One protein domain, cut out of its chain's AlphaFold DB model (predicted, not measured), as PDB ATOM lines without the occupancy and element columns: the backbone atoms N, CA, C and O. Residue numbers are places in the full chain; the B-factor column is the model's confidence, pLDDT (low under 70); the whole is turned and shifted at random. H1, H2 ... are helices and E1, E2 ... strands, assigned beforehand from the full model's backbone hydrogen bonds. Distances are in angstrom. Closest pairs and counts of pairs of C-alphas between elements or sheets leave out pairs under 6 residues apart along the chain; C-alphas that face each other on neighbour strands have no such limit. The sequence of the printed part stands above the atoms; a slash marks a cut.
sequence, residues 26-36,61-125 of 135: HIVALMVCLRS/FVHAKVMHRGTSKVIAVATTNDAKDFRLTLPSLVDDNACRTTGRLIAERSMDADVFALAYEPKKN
ATOM      1  N   HIS A  26      54.749  73.640   8.593       43.88
ATOM      2  CA  HIS A  26      56.167  73.831   8.232       43.88
ATOM      3  C   HIS A  26      56.733  75.266   8.137       43.88
ATOM      4  O   HIS A  26      57.553  75.559   7.259       43.88
ATOM      5  N   ILE A  27      56.430  76.149   9.097       48.66
ATOM      6  CA  ILE A  27      57.344  77.273   9.376       48.66
ATOM      7  C   ILE A  27      58.458  76.757  10.294       48.66
ATOM      8  O   ILE A  27      58.286  76.576  11.497       48.66
ATOM      9  N   VAL A  28      59.614  76.471   9.699       46.66
ATOM     10  CA  VAL A  28      60.839  76.169  10.441       46.66
ATOM     11  C   VAL A  28      61.546  77.502  10.667       46.66
ATOM     12  O   VAL A  28      62.108  78.076   9.733       46.66
ATOM     13  N   ALA A  29      61.501  78.031  11.891       44.66
ATOM     14  CA  ALA A  29      62.408  79.102  12.272       44.66
ATOM     15  C   ALA A  29      63.823  78.551  12.269       44.66
ATOM     16  O   ALA A  29      64.289  77.939  13.222       44.66
ATOM     17  N   LEU A  30      64.551  78.835  11.202       45.12
ATOM     18  CA  LEU A  30      65.993  78.732  11.232       45.12
ATOM     19  C   LEU A  30      66.524  79.886  12.106       45.12
ATOM     20  O   LEU A  30      67.076  80.855  11.586       45.12
ATOM     21  N   MET A  31      66.389  79.791  13.435       43.19
ATOM     22  CA  MET A  31      67.148  80.620  14.381       43.19
ATOM     23  C   MET A  31      68.617  80.192  14.336       43.19
ATOM     24  O   MET A  31      69.203  79.755  15.315       43.19
ATOM     25  N   VAL A  32      69.227  80.250  13.158       43.00
ATOM     26  CA  VAL A  32      70.657  80.051  13.044       43.00
ATOM     27  C   VAL A  32      71.251  81.280  13.680       43.00
ATOM     28  O   VAL A  32      71.200  82.345  13.070       43.00
ATOM     29  N   CYS A  33      71.828  81.129  14.868       40.03
ATOM     30  CA  CYS A  33      72.877  82.017  15.344       40.03
ATOM     31  C   CYS A  33      74.066  81.848  14.395       40.03
ATOM     32  O   CYS A  33      75.102  81.278  14.731       40.03
ATOM     33  N   LEU A  34      73.898  82.304  13.151       40.19
ATOM     34  CA  LEU A  34      74.909  82.189  12.131       40.19
ATOM     35  C   LEU A  34      75.967  83.210  12.516       40.19
ATOM     36  O   LEU A  34      75.897  84.367  12.106       40.19
ATOM     37  N   ARG A  35      76.958  82.763  13.296       42.25
ATOM     38  CA  ARG A  35      78.300  83.339  13.245       42.25
ATOM     39  C   ARG A  35      78.653  83.352  11.765       42.25
ATOM     40  O   ARG A  35      78.810  82.303  11.144       42.25
ATOM     41  N   SER A  36      78.559  84.547  11.204       34.75
ATOM     42  CA  SER A  36      78.451  84.869   9.787       34.75
ATOM     43  C   SER A  36      79.185  83.887   8.874       34.75
ATOM     44  O   SER A  36      80.407  83.914   8.772       34.75
ATOM     45  N   PHE A  61      78.283  89.786  15.252       70.50
ATOM     46  CA  PHE A  61      76.858  90.139  15.243       70.50
ATOM     47  C   PHE A  61      75.973  88.897  15.331       70.50
ATOM     48  O   PHE A  61      76.336  87.826  14.838       70.50
ATOM     49  N   VAL A  62      74.804  89.056  15.946       75.19
ATOM     50  CA  VAL A  62      73.750  88.041  16.003       75.19
ATOM     51  C   VAL A  62      72.774  88.322  14.868       75.19
ATOM     52  O   VAL A  62      72.329  89.455  14.675       75.19
ATOM     53  N   HIS A  63      72.453  87.285  14.104       77.19
ATOM     54  CA  HIS A  63      71.491  87.338  13.014       77.19
ATOM     55  C   HIS A  63      70.467  86.232  13.229       77.19
ATOM     56  O   HIS A  63      70.837  85.067  13.261       77.19
ATOM     57  N   ALA A  64      69.196  86.589  13.348       80.56
ATOM     58  CA  ALA A  64      68.080  85.663  13.409       80.56
ATOM     59  C   ALA A  64      67.183  85.884  12.191       80.56
ATOM     60  O   ALA A  64      66.912  87.019  11.792       80.56
ATOM     61  N   LYS A  65      66.710  84.793  11.591       82.62
ATOM     62  CA  LYS A  65      65.784  84.853  10.461       82.62
ATOM     63  C   LYS A  65      64.721  83.776  10.577       82.62
ATOM     64  O   LYS A  65      65.007  82.633  10.914       82.62
ATOM     65  N   VAL A  66      63.498  84.134  10.235       81.44
ATOM     66  CA  VAL A  66      62.382  83.201  10.134       81.44
ATOM     67  C   VAL A  66      62.052  83.051   8.663       81.44
ATOM     68  O   VAL A  66      61.837  84.037   7.956       81.44
ATOM     69  N   MET A  67      62.043  81.809   8.187       82.31
ATOM     70  CA  MET A  67      61.727  81.503   6.799       82.31
ATOM     71  C   MET A  67      60.662  80.419   6.734       82.31
ATOM     72  O   MET A  67      60.681  79.455   7.497       82.31
ATOM     73  N   HIS A  68      59.750  80.551   5.782       77.62
ATOM     74  CA  HIS A  68      58.817  79.482   5.477       77.62
ATOM     75  C   HIS A  68      59.540  78.393   4.676       77.62
ATOM     76  O   HIS A  68      60.082  78.677   3.608       77.62
ATOM     77  N   ARG A  69      59.544  77.145   5.162       69.81
ATOM     78  CA  ARG A  69      60.285  76.047   4.515       69.81
ATOM     79  C   ARG A  69      59.719  75.712   3.132       69.81
ATOM     80  O   ARG A  69      60.491  75.462   2.215       69.81
ATOM     81  N   GLY A  70      58.393  75.744   2.973       73.94
ATOM     82  CA  GLY A  70      57.734  75.378   1.715       73.94
ATOM     83  C   GLY A  70      57.968  76.378   0.579       73.94
ATOM     84  O   GLY A  70      58.223  75.985  -0.551       73.94
ATOM     85  N   THR A  71      57.925  77.680   0.873       78.25
ATOM     86  CA  THR A  71      58.063  78.735  -0.151       78.25
ATOM     87  C   THR A  71      59.427  79.414  -0.140       78.25
ATOM     88  O   THR A  71      59.664  80.305  -0.950       78.25
ATOM     89  N   SER A  72      60.306  79.059   0.805       77.94
ATOM     90  CA  SER A  72      61.589  79.733   1.064       77.94
ATOM     91  C   SER A  72      61.477  81.251   1.264       77.94
ATOM     92  O   SER A  72      62.463  81.976   1.126       77.94
ATOM     93  N   LYS A  73      60.277  81.755   1.585       80.50
ATOM     94  CA  LYS A  73      60.046  83.185   1.803       80.50
ATOM     95  C   LYS A  73      60.557  83.566   3.182       80.50
ATOM     96  O   LYS A  73      60.270  82.881   4.164       80.50
ATOM     97  N   VAL A  74      61.297  84.666   3.239       83.25
ATOM     98  CA  VAL A  74      61.708  85.281   4.498       83.25
ATOM     99  C   VAL A  74      60.502  86.011   5.071       83.25
ATOM    100  O   VAL A  74      59.909  86.839   4.387       83.25
ATOM    101  N   ILE A  75      60.132  85.657   6.297       83.94
ATOM    102  CA  ILE A  75      58.986  86.239   7.002       83.94
ATOM    103  C   ILE A  75      59.474  87.412   7.845       83.94
ATOM    104  O   ILE A  75      58.994  88.530   7.710       83.94
ATOM    105  N   ALA A  76      60.492  87.162   8.664       84.25
ATOM    106  CA  ALA A  76      61.084  88.156   9.539       84.25
ATOM    107  C   ALA A  76      62.600  87.964   9.601       84.25
ATOM    108  O   ALA A  76      63.117  86.848   9.491       84.25
ATOM    109  N   VAL A  77      63.315  89.068   9.800       84.94
ATOM    110  CA  VAL A  77      64.762  89.095  10.039       84.94
ATOM    111  C   VAL A  77      65.029  90.046  11.192       84.94
ATOM    112  O   VAL A  77      64.399  91.099  11.283       84.94
ATOM    113  N   ALA A  78      65.963  89.683  12.059       83.88
ATOM    114  CA  ALA A  78      66.427  90.495  13.167       83.88
ATOM    115  C   ALA A  78      67.947  90.379  13.243       83.88
ATOM    116  O   ALA A  78      68.484  89.276  13.327       83.88
ATOM    117  N   THR A  79      68.654  91.503  13.179       79.56
ATOM    118  CA  THR A  79      70.118  91.518  13.230       79.56
ATOM    119  C   THR A  79      70.578  92.609  14.178       79.56
ATOM    120  O   THR A  79      69.988  93.691  14.220       79.56
ATOM    121  N   THR A  80      71.655  92.352  14.916       74.62
ATOM    122  CA  THR A  80      72.256  93.362  15.799       74.62
ATOM    123  C   THR A  80      73.033  94.435  15.027       74.62
ATOM    124  O   THR A  80      73.527  95.388  15.624       74.62
ATOM    125  N   ASN A  81      73.134  94.309  13.696       69.19
ATOM    126  CA  ASN A  81      73.821  95.262  12.827       69.19
ATOM    127  C   ASN A  81      72.871  96.281  12.168       69.19
ATOM    128  O   ASN A  81      73.301  97.398  11.884       69.19
ATOM    129  N   ASP A  82      71.604  95.917  11.936       62.09
ATOM    130  CA  ASP A  82      70.637  96.751  11.201       62.09
ATOM    131  C   ASP A  82      69.862  97.729  12.096       62.09
ATOM    132  O   ASP A  82      69.392  98.766  11.631       62.09
ATOM    133  N   ALA A  83      69.719  97.430  13.387       59.47
ATOM    134  CA  ALA A  83      68.957  98.274  14.297       59.47
ATOM    135  C   ALA A  83      69.864  99.325  14.954       59.47
ATOM    136  O   ALA A  83      70.729  99.007  15.775       59.47
ATOM    137  N   LYS A  84      69.629 100.600  14.617       58.84
ATOM    138  CA  LYS A  84      70.266 101.762  15.264       58.84
ATOM    139  C   LYS A  84      70.127 101.701  16.792       58.84
ATOM    140  O   LYS A  84      71.050 102.087  17.503       58.84
ATOM    141  N   ASP A  85      69.031 101.119  17.269       58.81
ATOM    142  CA  ASP A  85      68.718 100.959  18.686       58.81
ATOM    143  C   ASP A  85      69.685 100.006  19.399       58.81
ATOM    144  O   ASP A  85      70.088 100.285  20.524       58.81
ATOM    145  N   PHE A  86      70.158  98.939  18.743       66.81
ATOM    146  CA  PHE A  86      71.094  97.980  19.350       66.81
ATOM    147  C   PHE A  86      72.489  98.565  19.541       66.81
ATOM    148  O   PHE A  86      73.135  98.290  20.545       66.81
ATOM    149  N   ARG A  87      72.950  99.410  18.612       64.50
ATOM    150  CA  ARG A  87      74.270 100.055  18.719       64.50
ATOM    151  C   ARG A  87      74.336 101.093  19.843       64.50
ATOM    152  O   ARG A  87      75.430 101.428  20.278       64.50
ATOM    153  N   LEU A  88      73.185 101.616  20.270       63.47
ATOM    154  CA  LEU A  88      73.080 102.627  21.325       63.47
ATOM    155  C   LEU A  88      72.744 102.024  22.694       63.47
ATOM    156  O   LEU A  88      73.115 102.597  23.712       63.47
ATOM    157  N   THR A  89      72.046 100.886  22.725       65.38
ATOM    158  CA  THR A  89      71.587 100.248  23.971       65.38
ATOM    159  C   THR A  89      72.484  99.113  24.451       65.38
ATOM    160  O   THR A  89      72.528  98.856  25.652       65.38
ATOM    161  N   LEU A  90      73.205  98.432  23.552       63.91
ATOM    162  CA  LEU A  90      74.030  97.280  23.910       63.91
ATOM    163  C   LEU A  90      75.527  97.587  23.736       63.91
ATOM    164  O   LEU A  90      75.962  97.907  22.631       63.91
ATOM    165  N   PRO A  91      76.342  97.427  24.799       63.19
ATOM    166  CA  PRO A  91      77.791  97.622  24.730       63.19
ATOM    167  C   PRO A  91      78.504  96.532  23.910       63.19
ATOM    168  O   PRO A  91      79.637  96.723  23.472       63.19
ATOM    169  N   SER A  92      77.846  95.394  23.670       65.88
ATOM    170  CA  SER A  92      78.348  94.289  22.855       65.88
ATOM    171  C   SER A  92      77.215  93.661  22.051       65.88
ATOM    172  O   SER A  92      76.097  93.471  22.526       65.88
ATOM    173  N   LEU A  93      77.527  93.315  20.806       67.94
ATOM    174  CA  LEU A  93      76.565  92.866  19.800       67.94
ATOM    175  C   LEU A  93      76.486  91.334  19.687       67.94
ATOM    176  O   LEU A  93      75.835  90.828  18.766       67.94
ATOM    177  N   VAL A  94      77.149  90.617  20.606       71.69
ATOM    178  CA  VAL A  94      77.230  89.139  20.675       71.69
ATOM    179  C   VAL A  94      76.917  88.591  22.071       71.69
ATOM    180  O   VAL A  94      76.858  87.379  22.243       71.69
ATOM    181  N   ASP A  95      76.686  89.453  23.056       72.81
ATOM    182  CA  ASP A  95      76.376  89.011  24.417       72.81
ATOM    183  C   ASP A  95      74.983  88.369  24.501       72.81
ATOM    184  O   ASP A  95      74.119  88.572  23.639       72.81
ATOM    185  N   ASP A  96      74.723  87.652  25.595       75.69
ATOM    186  CA  ASP A  96      73.429  87.008  25.851       75.69
ATOM    187  C   ASP A  96      72.260  88.001  25.814       75.69
ATOM    188  O   ASP A  96      71.186  87.690  25.296       75.69
ATOM    189  N   ASN A  97      72.474  89.239  26.274       77.06
ATOM    190  CA  ASN A  97      71.474  90.306  26.191       77.06
ATOM    191  C   ASN A  97      71.154  90.697  24.742       77.06
ATOM    192  O   ASN A  97      69.991  90.954  24.412       77.06
ATOM    193  N   ALA A  98      72.153  90.696  23.856       75.88
ATOM    194  CA  ALA A  98      71.944  90.955  22.436       75.88
ATOM    195  C   ALA A  98      71.144  89.814  21.791       75.88
ATOM    196  O   ALA A  98      70.223  90.071  21.012       75.88
ATOM    197  N   CYS A  99      71.427  88.564  22.172       78.25
ATOM    198  CA  CYS A  99      70.670  87.392  21.732       78.25
ATOM    199  C   CYS A  99      69.206  87.441  22.205       78.25
ATOM    200  O   CYS A  99      68.297  87.314  21.384       78.25
ATOM    201  N   ARG A 100      68.961  87.723  23.494       79.38
ATOM    202  CA  ARG A 100      67.608  87.856  24.068       79.38
ATOM    203  C   ARG A 100      66.798  88.951  23.382       79.38
ATOM    204  O   ARG A 100      65.663  88.717  22.973       79.38
ATOM    205  N   THR A 101      67.393  90.128  23.205       81.62
ATOM    206  CA  THR A 101      66.717  91.266  22.563       81.62
ATOM    207  C   THR A 101      66.427  90.968  21.089       81.62
ATOM    208  O   THR A 101      65.332  91.246  20.607       81.62
ATOM    209  N   THR A 102      67.359  90.321  20.380       80.69
ATOM    210  CA  THR A 102      67.147  89.877  18.989       80.69
ATOM    211  C   THR A 102      66.040  88.822  18.900       80.69
ATOM    212  O   THR A 102      65.209  88.886  17.996       80.69
ATOM    213  N   GLY A 103      65.997  87.887  19.855       81.31
ATOM    214  CA  GLY A 103      64.959  86.862  19.988       81.31
ATOM    215  C   GLY A 103      63.567  87.449  20.237       81.31
ATOM    216  O   GLY A 103      62.591  87.008  19.634       81.31
ATOM    217  N   ARG A 104      63.470  88.496  21.060       84.06
ATOM    218  CA  ARG A 104      62.213  89.222  21.272       84.06
ATOM    219  C   ARG A 104      61.766  89.967  20.014       84.06
ATOM    220  O   ARG A 104      60.622  89.832  19.598       84.06
ATOM    221  N   LEU A 105      62.681  90.683  19.367       85.31
ATOM    222  CA  LEU A 105      62.380  91.475  18.175       85.31
ATOM    223  C   LEU A 105      61.937  90.605  16.987       85.31
ATOM    224  O   LEU A 105      61.014  90.969  16.262       85.31
ATOM    225  N   ILE A 106      62.571  89.446  16.776       85.00
ATOM    226  CA  ILE A 106      62.129  88.507  15.734       85.00
ATOM    227  C   ILE A 106      60.762  87.901  16.072       85.00
ATOM    228  O   ILE A 106      59.972  87.677  15.158       85.00
ATOM    229  N   ALA A 107      60.468  87.658  17.353       84.12
ATOM    230  CA  ALA A 107      59.177  87.134  17.786       84.12
ATOM    231  C   ALA A 107      58.056  88.151  17.540       84.12
ATOM    232  O   ALA A 107      57.070  87.800  16.901       84.12
ATOM    233  N   GLU A 108      58.244  89.410  17.943       87.25
ATOM    234  CA  GLU A 108      57.291  90.502  17.694       87.25
ATOM    235  C   GLU A 108      57.020  90.660  16.187       87.25
ATOM    236  O   GLU A 108      55.876  90.574  15.751       87.25
ATOM    237  N   ARG A 109      58.077  90.714  15.361       87.19
ATOM    238  CA  ARG A 109      57.946  90.764  13.890       87.19
ATOM    239  C   ARG A 109      57.272  89.529  13.286       87.19
ATOM    240  O   ARG A 109      56.689  89.619  12.212       87.19
ATOM    241  N   SER A 110      57.404  88.367  13.927       83.50
ATOM    242  CA  SER A 110      56.749  87.136  13.473       83.50
ATOM    243  C   SER A 110      55.263  87.150  13.815       83.50
ATOM    244  O   SER A 110      54.456  86.758  12.977       83.50
ATOM    245  N   MET A 111      54.891  87.654  14.995       84.75
ATOM    246  CA  MET A 111      53.491  87.832  15.388       84.75
ATOM    247  C   MET A 111      52.782  88.856  14.496       84.75
ATOM    248  O   MET A 111      51.667  88.592  14.063       84.75
ATOM    249  N   ASP A 112      53.453  89.959  14.142       87.50
ATOM    250  CA  ASP A 112      52.935  90.951  13.183       87.50
ATOM    251  C   ASP A 112      52.693  90.358  11.782       87.50
ATOM    252  O   ASP A 112      51.902  90.885  11.002       87.50
ATOM    253  N   ALA A 113      53.376  89.255  11.461       83.25
ATOM    254  CA  ALA A 113      53.215  88.498  10.224       83.25
ATOM    255  C   ALA A 113      52.278  87.278  10.371       83.25
ATOM    256  O   ALA A 113      52.303  86.394   9.513       83.25
ATOM    257  N   ASP A 114      51.494  87.204  11.454       82.44
ATOM    258  CA  ASP A 114      50.582  86.101  11.799       82.44
ATOM    259  C   ASP A 114      51.269  84.728  11.959       82.44
ATOM    260  O   ASP A 114      50.687  83.663  11.726       82.44
ATOM    261  N   VAL A 115      52.534  84.729  12.388       78.88
ATOM    262  CA  VAL A 115      53.319  83.519  12.643       78.88
ATOM    263  C   VAL A 115      53.520  83.314  14.140       78.88
ATOM    264  O   VAL A 115      54.379  83.929  14.768       78.88
ATOM    265  N   PHE A 116      52.763  82.366  14.693       79.44
ATOM    266  CA  PHE A 116      52.777  82.040  16.126       79.44
ATOM    267  C   PHE A 116      53.481  80.716  16.458       79.44
ATOM    268  O   PHE A 116      53.754  80.439  17.622       79.44
ATOM    269  N   ALA A 117      53.786  79.891  15.451       78.38
ATOM    270  CA  ALA A 117      54.425  78.590  15.627       78.38
ATOM    271  C   ALA A 117      55.666  78.465  14.737       78.38
ATOM    272  O   ALA A 117      55.596  78.656  13.523       78.38
ATOM    273  N   LEU A 118      56.794  78.125  15.358       74.12
ATOM    274  CA  LEU A 118      58.116  78.097  14.748       74.12
ATOM    275  C   LEU A 118      58.869  76.840  15.196       74.12
ATOM    276  O   LEU A 118      58.975  76.578  16.391       74.12
ATOM    277  N   ALA A 119      59.433  76.079  14.260       75.19
ATOM    278  CA  ALA A 119      60.327  74.966  14.592       75.19
ATOM    279  C   ALA A 119      61.794  75.389  14.445       75.19
ATOM    280  O   ALA A 119      62.188  75.802  13.360       75.19
ATOM    281  N   TYR A 120      62.603  75.270  15.501       74.75
ATOM    282  CA  TYR A 120      64.047  75.502  15.419       74.75
ATOM    283  C   TYR A 120      64.822  74.192  15.313       74.75
ATOM    284  O   TYR A 120      64.812  73.376  16.237       74.75
ATOM    285  N   GLU A 121      65.525  74.031  14.194       73.06
ATOM    286  CA  GLU A 121      66.442  72.924  13.937       73.06
ATOM    287  C   GLU A 121      67.889  73.413  14.131       73.06
ATOM    288  O   GLU A 121      68.419  74.116  13.263       73.06
ATOM    289  N   PRO A 122      68.534  73.097  15.272       67.31
ATOM    290  CA  PRO A 122      69.929  73.450  15.492       67.31
ATOM    291  C   PRO A 122      70.828  72.653  14.545       67.31
ATOM    292  O   PRO A 122      70.569  71.486  14.235       67.31
ATOM    293  N   LYS A 123      71.919  73.271  14.087       65.62
ATOM    294  CA  LYS A 123      72.926  72.549  13.300       65.62
ATOM    295  C   LYS A 123      73.702  71.575  14.189       65.62
ATOM    296  O   LYS A 123      73.843  71.790  15.385       65.62
ATOM    297  N   LYS A 124      74.285  70.536  13.577       60.34
ATOM    298  CA  LYS A 124      75.065  69.463  14.237       60.34
ATOM    299  C   LYS A 124      76.211  69.961  15.147       60.34
ATOM    300  O   LYS A 124      76.731  69.184  15.936       60.34
ATOM    301  N   ASN A 125      76.612  71.226  15.032       58.88
ATOM    302  CA  ASN A 125      77.673  71.875  15.805       58.88
ATOM    303  C   ASN A 125      77.195  73.061  16.670       58.88
ATOM    304  O   ASN A 125      78.027  73.742  17.264       58.88
TER     305      ASN A 125
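Overview. This is residues 26 to 36 and 61 to 125 of the 135 residues of an uncharacterized protein of Zea mays (UniProt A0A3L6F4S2). The longer helix H2 packs over one face of a two-stranded hairpin, E1 and E2, with the small helix H1 near one end. Residues 27 to 28 pair antiparallel with 67 to 68 of E1; residues 112 to 125 make a long tail. The 76 printed residues hold E1, E2, H1 and H2, in that order; the class is mixed, helices and strands, with under half in named elements. The whole is compact, radius of gyration of the C-alphas 12.4 A, and flat, 37 by 31 by 16 A.

Along the chain. E1, residues 63 to 68, begins at C-alpha (71.491, 87.338, 13.014) and spans 16.7 A. E2 is residues 74 to 79, 13.6 A; H1, 84 to 89, 8.9 A. H2, 96 to 111, spans 22.5 A and ends at C-alpha (53.491, 87.832, 15.388).

Arrangement. The hairpin pairs N 64 with O 78, 2.8 A. The closest C-alphas of E2 and H2, Ala 78 and Ile 106, are 5.4 A apart. H1 and H2 are close but not clearly touching: C-alphas 86 and 98, 7.7 A. Every O i to N i+4 pair is within hydrogen-bond range in H2, 1 of 2 in H1.

Size, cuts and confidence. Residues 37 to 60 are cut out, a 7.8 A gap between C-alphas. pLDDT is under 70 in 29 residues, among them 26 to 36 and 81 to 93.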